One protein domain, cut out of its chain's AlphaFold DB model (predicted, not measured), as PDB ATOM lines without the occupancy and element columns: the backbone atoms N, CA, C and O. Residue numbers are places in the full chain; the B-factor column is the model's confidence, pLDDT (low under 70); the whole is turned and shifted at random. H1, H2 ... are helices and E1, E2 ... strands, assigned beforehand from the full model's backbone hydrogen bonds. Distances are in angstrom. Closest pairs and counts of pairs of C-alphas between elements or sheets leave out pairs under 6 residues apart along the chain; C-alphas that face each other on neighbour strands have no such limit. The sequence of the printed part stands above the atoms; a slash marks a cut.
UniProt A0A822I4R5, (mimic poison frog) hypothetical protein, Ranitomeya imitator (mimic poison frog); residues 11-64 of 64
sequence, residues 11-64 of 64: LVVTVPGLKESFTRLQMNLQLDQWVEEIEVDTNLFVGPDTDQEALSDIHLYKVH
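What this domain is: This is residues 11 to 64 of the 64 residues of the protein "(mimic poison frog) hypothetical protein" of Ranitomeya imitator (mimic poison frog) (UniProt A0A822I4R5). A small, antiparallel sheet of three strands has two wide excursions of the chain leading to opposite ends of a flat, loose shape: H1 with residues 25 to 34 on one side, residues 39 to 51 with H2 on the other. H1 only grazes the sheet and H2 is not on it. The printed part has 54 residues with E1, H1, E2, H2 and E3 in that order; the sheet's order is E1, E3, E2. The class is mixed, helices and strands, with 25 residues in named elements, under half. The whole is loose, with a radius of gyration of the C-alphas of 12.6 A and spans of 39 by 24 by 11 A.

How they stand to each other: E1, residues 11 to 14, is an edge strand and the antiparallel neighbour of E3, residues 59 to 63, at 147 degrees; N 12 and O 61 are 2.7 A apart, within hydrogen-bond range. H1, residues 18 to 24, is on the sheet but only grazes it with residues 18 to 21; its closest C-alphas to E3 are those of Leu 18 and His 59, 7.4 A apart. E2, residues 35 to 38, is the other edge strand, antiparallel to E3 at 137 degrees, with N 62 and O 36 within hydrogen-bond range at 2.8 A. E1, H1 and E2 form a split strand-helix-strand unit, two strands of one sheet with a helix between them along the chain and E3 between them in the sheet, and its crossover is right-handed. H2, residues 52 to 56, is apart from E1 and H1. In H1 and H2 every O i to N i+4 pair is within hydrogen-bond range.

Where its parts are: E1 measures 9.9 A from C-alpha 11 at (82.618, 56.660, 122.943), H1 9.8 A, E2 9.3 A, H2 6.1 A, and E3 13.1 A to C-alpha 63 at (83.188, 57.987, 116.668).

The domain as a whole: The C-alphas of Asn 28 and Pro 48 are the farthest apart, 39.5 A. The printed part has no cut, and the link from E2 to H2, 13 residues, is long. The mean pLDDT of the printed part is 76.8; residue 28 and residues 40 to 50 are under 70.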
ATOM      1  N   LEU A  11      83.759  57.551 122.800       82.88
ATOM      2  CA  LEU A  11      82.618  56.660 122.943       82.88
ATOM      3  C   LEU A  11      81.381  57.495 123.262       82.88
ATOM      4  O   LEU A  11      81.412  58.371 124.127       82.88
ATOM      5  N   VAL A  12      80.307  57.225 122.539       84.19
ATOM      6  CA  VAL A  12      78.991  57.818 122.720       84.19
ATOM      7  C   VAL A  12      78.108  56.748 123.333       84.19
ATOM      8  O   VAL A  12      77.953  55.672 122.768       84.19
ATOM      9  N   VAL A  13      77.549  57.052 124.497       82.56
ATOM     10  CA  VAL A  13      76.617  56.181 125.215       82.56
ATOM     11  C   VAL A  13      75.232  56.787 125.074       82.56
ATOM     12  O   VAL A  13      75.063  57.967 125.394       82.56
ATOM     13  N   THR A  14      74.249  56.015 124.614       81.88
ATOM     14  CA  THR A  14      72.870  56.505 124.468       81.88
ATOM     15  C   THR A  14      71.824  55.534 124.974       81.88
ATOM     16  O   THR A  14      71.994  54.325 124.847       81.88
ATOM     17  N   VAL A  15      70.730  56.112 125.478       84.00
ATOM     18  CA  VAL A  15      69.516  55.433 125.937       84.00
ATOM     19  C   VAL A  15      68.313  56.299 125.516       84.00
ATOM     20  O   VAL A  15      68.201  57.427 126.006       84.00
ATOM     21  N   PRO A  16      67.424  55.855 124.606       78.31
ATOM     22  CA  PRO A  16      67.513  54.630 123.806       78.31
ATOM     23  C   PRO A  16      68.615  54.733 122.737       78.31
ATOM     24  O   PRO A  16      69.211  55.798 122.540       78.31
ATOM     25  N   GLY A  17      68.884  53.641 122.019       82.12
ATOM     26  CA  GLY A  17      69.911  53.607 120.977       82.12
ATOM     27  C   GLY A  17      69.777  54.710 119.925       82.12
ATOM     28  O   GLY A  17      68.676  55.185 119.613       82.12
ATOM     29  N   LEU A  18      70.906  55.115 119.334       82.62
ATOM     30  CA  LEU A  18      70.931  56.174 118.322       82.62
ATOM     31  C   LEU A  18      70.026  55.804 117.150       82.62
ATOM     32  O   LEU A  18      69.198  56.605 116.737       82.62
ATOM     33  N   LYS A  19      70.111  54.566 116.661       80.62
ATOM     34  CA  LYS A  19      69.282  54.088 115.549       80.62
ATOM     35  C   LYS A  19      67.786  54.242 115.827       80.62
ATOM     36  O   LYS A  19      67.047  54.694 114.952       80.62
ATOM     37  N   GLU A  20      67.346  53.925 117.043       83.12
ATOM     38  CA  GLU A  20      65.950  54.095 117.441       83.12
ATOM     39  C   GLU A  20      65.579  55.579 117.530       83.12
ATOM     40  O   GLU A  20      64.579  56.004 116.952       83.12
ATOM     41  N   SER A  21      66.420  56.387 118.175       84.06
ATOM     42  CA  SER A  21      66.231  57.836 118.285       84.06
ATOM     43  C   SER A  21      66.125  58.505 116.911       84.06
ATOM     44  O   SER A  21      65.204  59.283 116.666       84.06
ATOM     45  N   PHE A  22      67.010  58.158 115.974       82.19
ATOM     46  CA  PHE A  22      66.998  58.658 114.598       82.19
ATOM     47  C   PHE A  22      65.769  58.176 113.813       82.19
ATOM     48  O   PHE A  22      65.196  58.950 113.045       82.19
ATOM     49  N   THR A  23      65.312  56.941 114.051       83.56
ATOM     50  CA  THR A  23      64.064  56.414 113.472       83.56
ATOM     51  C   THR A  23      62.850  57.197 113.977       83.56
ATOM     52  O   THR A  23      62.009  57.608 113.180       83.56
ATOM     53  N   ARG A  24      62.781  57.484 115.287       84.50
ATOM     54  CA  ARG A  24      61.721  58.310 115.891       84.50
ATOM     55  C   ARG A  24      61.736  59.746 115.363       84.50
ATOM     56  O   ARG A  24      60.678  60.322 115.130       84.50
ATOM     57  N   LEU A  25      62.927  60.303 115.146       84.94
ATOM     58  CA  LEU A  25      63.126  61.636 114.574       84.94
ATOM     59  C   LEU A  25      62.906  61.686 113.050       84.94
ATOM     60  O   LEU A  25      62.987  62.770 112.480       84.94
ATOM     61  N   GLN A  26      62.637  60.547 112.392       82.31
ATOM     62  CA  GLN A  26      62.525  60.421 110.928       82.31
ATOM     63  C   GLN A  26      63.730  61.016 110.187       82.31
ATOM     64  O   GLN A  26      63.615  61.584 109.101       82.31
ATOM     65  N   MET A  27      64.904  60.921 110.806       77.06
ATOM     66  CA  MET A  27      66.113  61.540 110.302       77.06
ATOM     67  C   MET A  27      66.973  60.459 109.653       77.06
ATOM     68  O   MET A  27      67.564  59.616 110.324       77.06
ATOM     69  N   ASN A  28      67.045  60.487 108.323       68.38
ATOM     70  CA  ASN A  28      67.858  59.563 107.535       68.38
ATOM     71  C   ASN A  28      69.336  59.968 107.596       68.38
ATOM     72  O   ASN A  28      69.892  60.495 106.632       68.38
ATOM     73  N   LEU A  29      69.974  59.741 108.743       74.19
ATOM     74  CA  LEU A  29      71.414  59.903 108.899       74.19
ATOM     75  C   LEU A  29      72.102  58.548 108.700       74.19
ATOM     76  O   LEU A  29      71.712  57.554 109.312       74.19
ATOM     77  N   GLN A  30      73.140  58.497 107.864       74.75
ATOM     78  CA  GLN A  30      73.978  57.302 107.742       74.75
ATOM     79  C   GLN A  30      74.893  57.210 108.969       74.75
ATOM     80  O   GLN A  30      76.026  57.683 108.939       74.75
ATOM     81  N   LEU A  31      74.368  56.642 110.061       76.94
ATOM     82  CA  LEU A  31      75.077  56.461 111.335       76.94
ATOM     83  C   LEU A  31      76.428  55.773 111.148       76.94
ATOM     84  O   LEU A  31      77.415  56.254 111.685       76.94
ATOM     85  N   ASP A  32      76.469  54.758 110.289       76.44
ATOM     86  CA  ASP A  32      77.662  53.993 109.905       76.44
ATOM     87  C   ASP A  32      78.828  54.872 109.404       76.44
ATOM     88  O   ASP A  32      79.995  54.587 109.641       76.44
ATOM     89  N   GLN A  33      78.533  56.021 108.781       78.94
ATOM     90  CA  GLN A  33      79.567  56.955 108.318       78.94
ATOM     91  C   GLN A  33      80.141  57.846 109.431       78.94
ATOM     92  O   GLN A  33      81.087  58.602 109.198       78.94
ATOM     93  N   TRP A  34      79.515  57.867 110.608       79.38
ATOM     94  CA  TRP A  34      79.861  58.763 111.715       79.38
ATOM     95  C   TRP A  34      80.332  57.983 112.935       79.38
ATOM     96  O   TRP A  34      81.293  58.402 113.586       79.38
ATOM     97  N   VAL A  35      79.642  56.891 113.252       83.31
ATOM     98  CA  VAL A  35      79.862  56.092 114.445       83.31
ATOM     99  C   VAL A  35      79.659  54.601 114.165       83.31
ATOM    100  O   VAL A  35      78.738  54.214 113.452       83.31
ATOM    101  N   GLU A  36      80.502  53.775 114.769       85.62
ATOM    102  CA  GLU A  36      80.408  52.313 114.751       85.62
ATOM    103  C   GLU A  36      79.723  51.842 116.036       85.62
ATOM    104  O   GLU A  36      80.141  52.236 117.126       85.62
ATOM    105  N   GLU A  37      78.661  51.042 115.931       83.38
ATOM    106  CA  GLU A  37      78.008  50.440 117.099       83.38
ATOM    107  C   GLU A  37      78.887  49.324 117.667       83.38
ATOM    108  O   GLU A  37      79.346  48.449 116.935       83.38
ATOM    109  N   ILE A  38      79.134  49.373 118.973       81.62
ATOM    110  CA  ILE A  38      79.904  48.366 119.697       81.62
ATOM    111  C   ILE A  38      78.932  47.610 120.590       81.62
ATOM    112  O   ILE A  38      78.298  48.205 121.462       81.62
ATOM    113  N   GLU A  39      78.845  46.295 120.393       75.50
ATOM    114  CA  GLU A  39      78.140  45.420 121.325       75.50
ATOM    115  C   GLU A  39      78.858  45.459 122.677       75.50
ATOM    116  O   GLU A  39      80.041  45.136 122.791       75.50
ATOM    117  N   VAL A  40      78.147  45.919 123.705       69.69
ATOM    118  CA  VAL A  40      78.643  45.902 125.078       69.69
ATOM    119  C   VAL A  40      78.107  44.648 125.741       69.69
ATOM    120  O   VAL A  40      76.899  44.498 125.908       69.69
ATOM    121  N   ASP A  41      79.009  43.765 126.157       68.12
ATOM    122  CA  ASP A  41      78.681  42.623 127.004       68.12
ATOM    123  C   ASP A  41      78.208  43.110 128.382       68.12
ATOM    124  O   ASP A  41      78.979  43.253 129.335       68.12
ATOM    125  N   THR A  42      76.906  43.354 128.503       64.88
ATOM    126  CA  THR A  42      76.259  43.743 129.763       64.88
ATOM    127  C   THR A  42      76.433  42.670 130.841       64.88
ATOM    128  O   THR A  42      76.496  42.997 132.024       64.88
ATOM    129  N   ASN A  43      76.630  41.407 130.435       63.62
ATOM    130  CA  ASN A  43      76.872  40.258 131.310       63.62
ATOM    131  C   ASN A  43      78.213  40.318 132.078       63.62
ATOM    132  O   ASN A  43      78.375  39.623 133.076       63.62
ATOM    133  N   LEU A  44      79.176  41.142 131.640       61.56
ATOM    134  CA  LEU A  44      80.450  41.345 132.348       61.56
ATOM    135  C   LEU A  44      80.349  42.376 133.485       61.56
ATOM    136  O   LEU A  44      81.200  42.385 134.372       61.56
ATOM    137  N   PHE A  45      79.323  43.234 133.465       58.81
ATOM    138  CA  PHE A  45      79.192  44.382 134.373       58.81
ATOM    139  C   PHE A  45      78.046  44.259 135.382       58.81
ATOM    140  O   PHE A  45      77.854  45.161 136.197       58.81
ATOM    141  N   VAL A  46      77.301  43.153 135.366       62.47
ATOM    142  CA  VAL A  46      76.215  42.905 136.321       62.47
ATOM    143  C   VAL A  46      76.773  42.574 137.702       62.47
ATOM    144  O   VAL A  46      77.128  41.435 138.008       62.47
ATOM    145  N   GLY A  47      76.836  43.595 138.556       66.00
ATOM    146  CA  GLY A  47      76.847  43.399 139.999       66.00
ATOM    147  C   GLY A  47      75.478  42.903 140.491       66.00
ATOM    148  O   GLY A  47      74.495  42.972 139.753       66.00
ATOM    149  N   PRO A  48      75.380  42.426 141.743       65.75
ATOM    150  CA  PRO A  48      74.143  41.862 142.299       65.75
ATOM    151  C   PRO A  48      72.948  42.836 142.334       65.75
ATOM    152  O   PRO A  48      71.813  42.381 142.397       65.75
ATOM    153  N   ASP A  49      73.189  44.147 142.241       67.94
ATOM    154  CA  ASP A  49      72.173  45.214 142.273       67.94
ATOM    155  C   ASP A  49      71.972  45.904 140.909       67.94
ATOM    156  O   ASP A  49      71.506  47.038 140.838       67.94
ATOM    157  N   THR A  50      72.408  45.285 139.810       68.50
ATOM    158  CA  THR A  50      72.393  45.926 138.488       68.50
ATOM    159  C   THR A  50      71.158  45.529 137.679       68.50
ATOM    160  O   THR A  50      70.994  44.364 137.320       68.50
ATOM    161  N   ASP A  51      70.322  46.513 137.338       75.00
ATOM    162  CA  ASP A  51      69.172  46.353 136.442       75.00
ATOM    163  C   ASP A  51      69.618  45.964 135.022       75.00
ATOM    164  O   ASP A  51      70.004  46.804 134.204       75.00
ATOM    165  N   GLN A  52      69.545  44.666 134.711       71.06
ATOM    166  CA  GLN A  52      69.866  44.129 133.381       71.06
ATOM    167  C   GLN A  52      69.009  44.734 132.270       71.06
ATOM    168  O   GLN A  52      69.497  44.917 131.155       71.06
ATOM    169  N   GLU A  53      67.750  45.053 132.569       73.56
ATOM    170  CA  GLU A  53      66.847  45.701 131.617       73.56
ATOM    171  C   GLU A  53      67.376  47.091 131.247       73.56
ATOM    172  O   GLU A  53      67.567  47.381 130.071       73.56
ATOM    173  N   ALA A  54      67.760  47.896 132.243       72.75
ATOM    174  CA  ALA A  54      68.312  49.229 132.015       72.75
ATOM    175  C   ALA A  54      69.652  49.202 131.264       72.75
ATOM    176  O   ALA A  54      69.930  50.110 130.485       72.75
ATOM    177  N   LEU A  55      70.481  48.173 131.482       73.69
ATOM    178  CA  LEU A  55      71.724  47.980 130.730       73.69
ATOM    179  C   LEU A  55      71.487  47.524 129.288       73.69
ATOM    180  O   LEU A  55      72.271  47.880 128.413       73.69
ATOM    181  N   SER A  56      70.440  46.738 129.038       72.12
ATOM    182  CA  SER A  56      70.113  46.247 127.693       72.12
ATOM    183  C   SER A  56      69.694  47.380 126.753       72.12
ATOM    184  O   SER A  56      69.927  47.292 125.552       72.12
ATOM    185  N   ASP A  57      69.138  48.462 127.300       74.62
ATOM    186  CA  ASP A  57      68.802  49.683 126.560       74.62
ATOM    187  C   ASP A  57      70.008  50.613 126.310       74.62
ATOM    188  O   ASP A  57      69.872  51.649 125.647       74.62
ATOM    189  N   ILE A  58      71.196  50.285 126.838       82.19
ATOM    190  CA  ILE A  58      72.414  51.067 126.608       82.19
ATOM    191  C   ILE A  58      73.049  50.649 125.292       82.19
ATOM    192  O   ILE A  58      73.568  49.546 125.148       82.19
ATOM    193  N   HIS A  59      73.117  51.596 124.361       84.06
ATOM    194  CA  HIS A  59      73.864  51.425 123.125       84.06
ATOM    195  C   HIS A  59      75.146  52.248 123.151       84.06
ATOM    196  O   HIS A  59      75.133  53.446 123.464       84.06
ATOM    197  N   LEU A  60      76.252  51.600 122.794       84.62
ATOM    198  CA  LEU A  60      77.566  52.217 122.723       84.62
ATOM    199  C   LEU A  60      77.980  52.394 121.270       84.62
ATOM    200  O   LEU A  60      77.900  51.468 120.468       84.62
ATOM    201  N   TYR A  61      78.486  53.577 120.948       85.44
ATOM    202  CA  TYR A  61      78.980  53.891 119.620       85.44
ATOM    203  C   TYR A  61      80.361  54.524 119.691       85.44
ATOM    204  O   TYR A  61      80.636  55.354 120.556       85.44
ATOM    205  N   LYS A  62      81.240  54.188 118.757       84.19
ATOM    206  CA  LYS A  62      82.571  54.775 118.637       84.19
ATOM    207  C   LYS A  62      82.623  55.732 117.464       84.19
ATOM    208  O   LYS A  62      82.299  55.361 116.345       84.19
ATOM    209  N   VAL A  63      83.071  56.958 117.711       83.94
ATOM    210  CA  VAL A  63      83.188  57.987 116.668       83.94
ATOM    211  C   VAL A  63      84.447  57.763 115.821       83.94
ATOM    212  O   VAL A  63      85.552  57.655 116.375       83.94
ATOM    213  N   HIS A  64      84.276  57.736 114.494       72.88
ATOM    214  CA  HIS A  64      85.348  57.616 113.491       72.88
ATOM    215  C   HIS A  64      86.103  58.913 113.194       72.88
ATOM    216  O   HIS A  64      85.533  60.023 113.298       72.88
TER     217      HIS A  64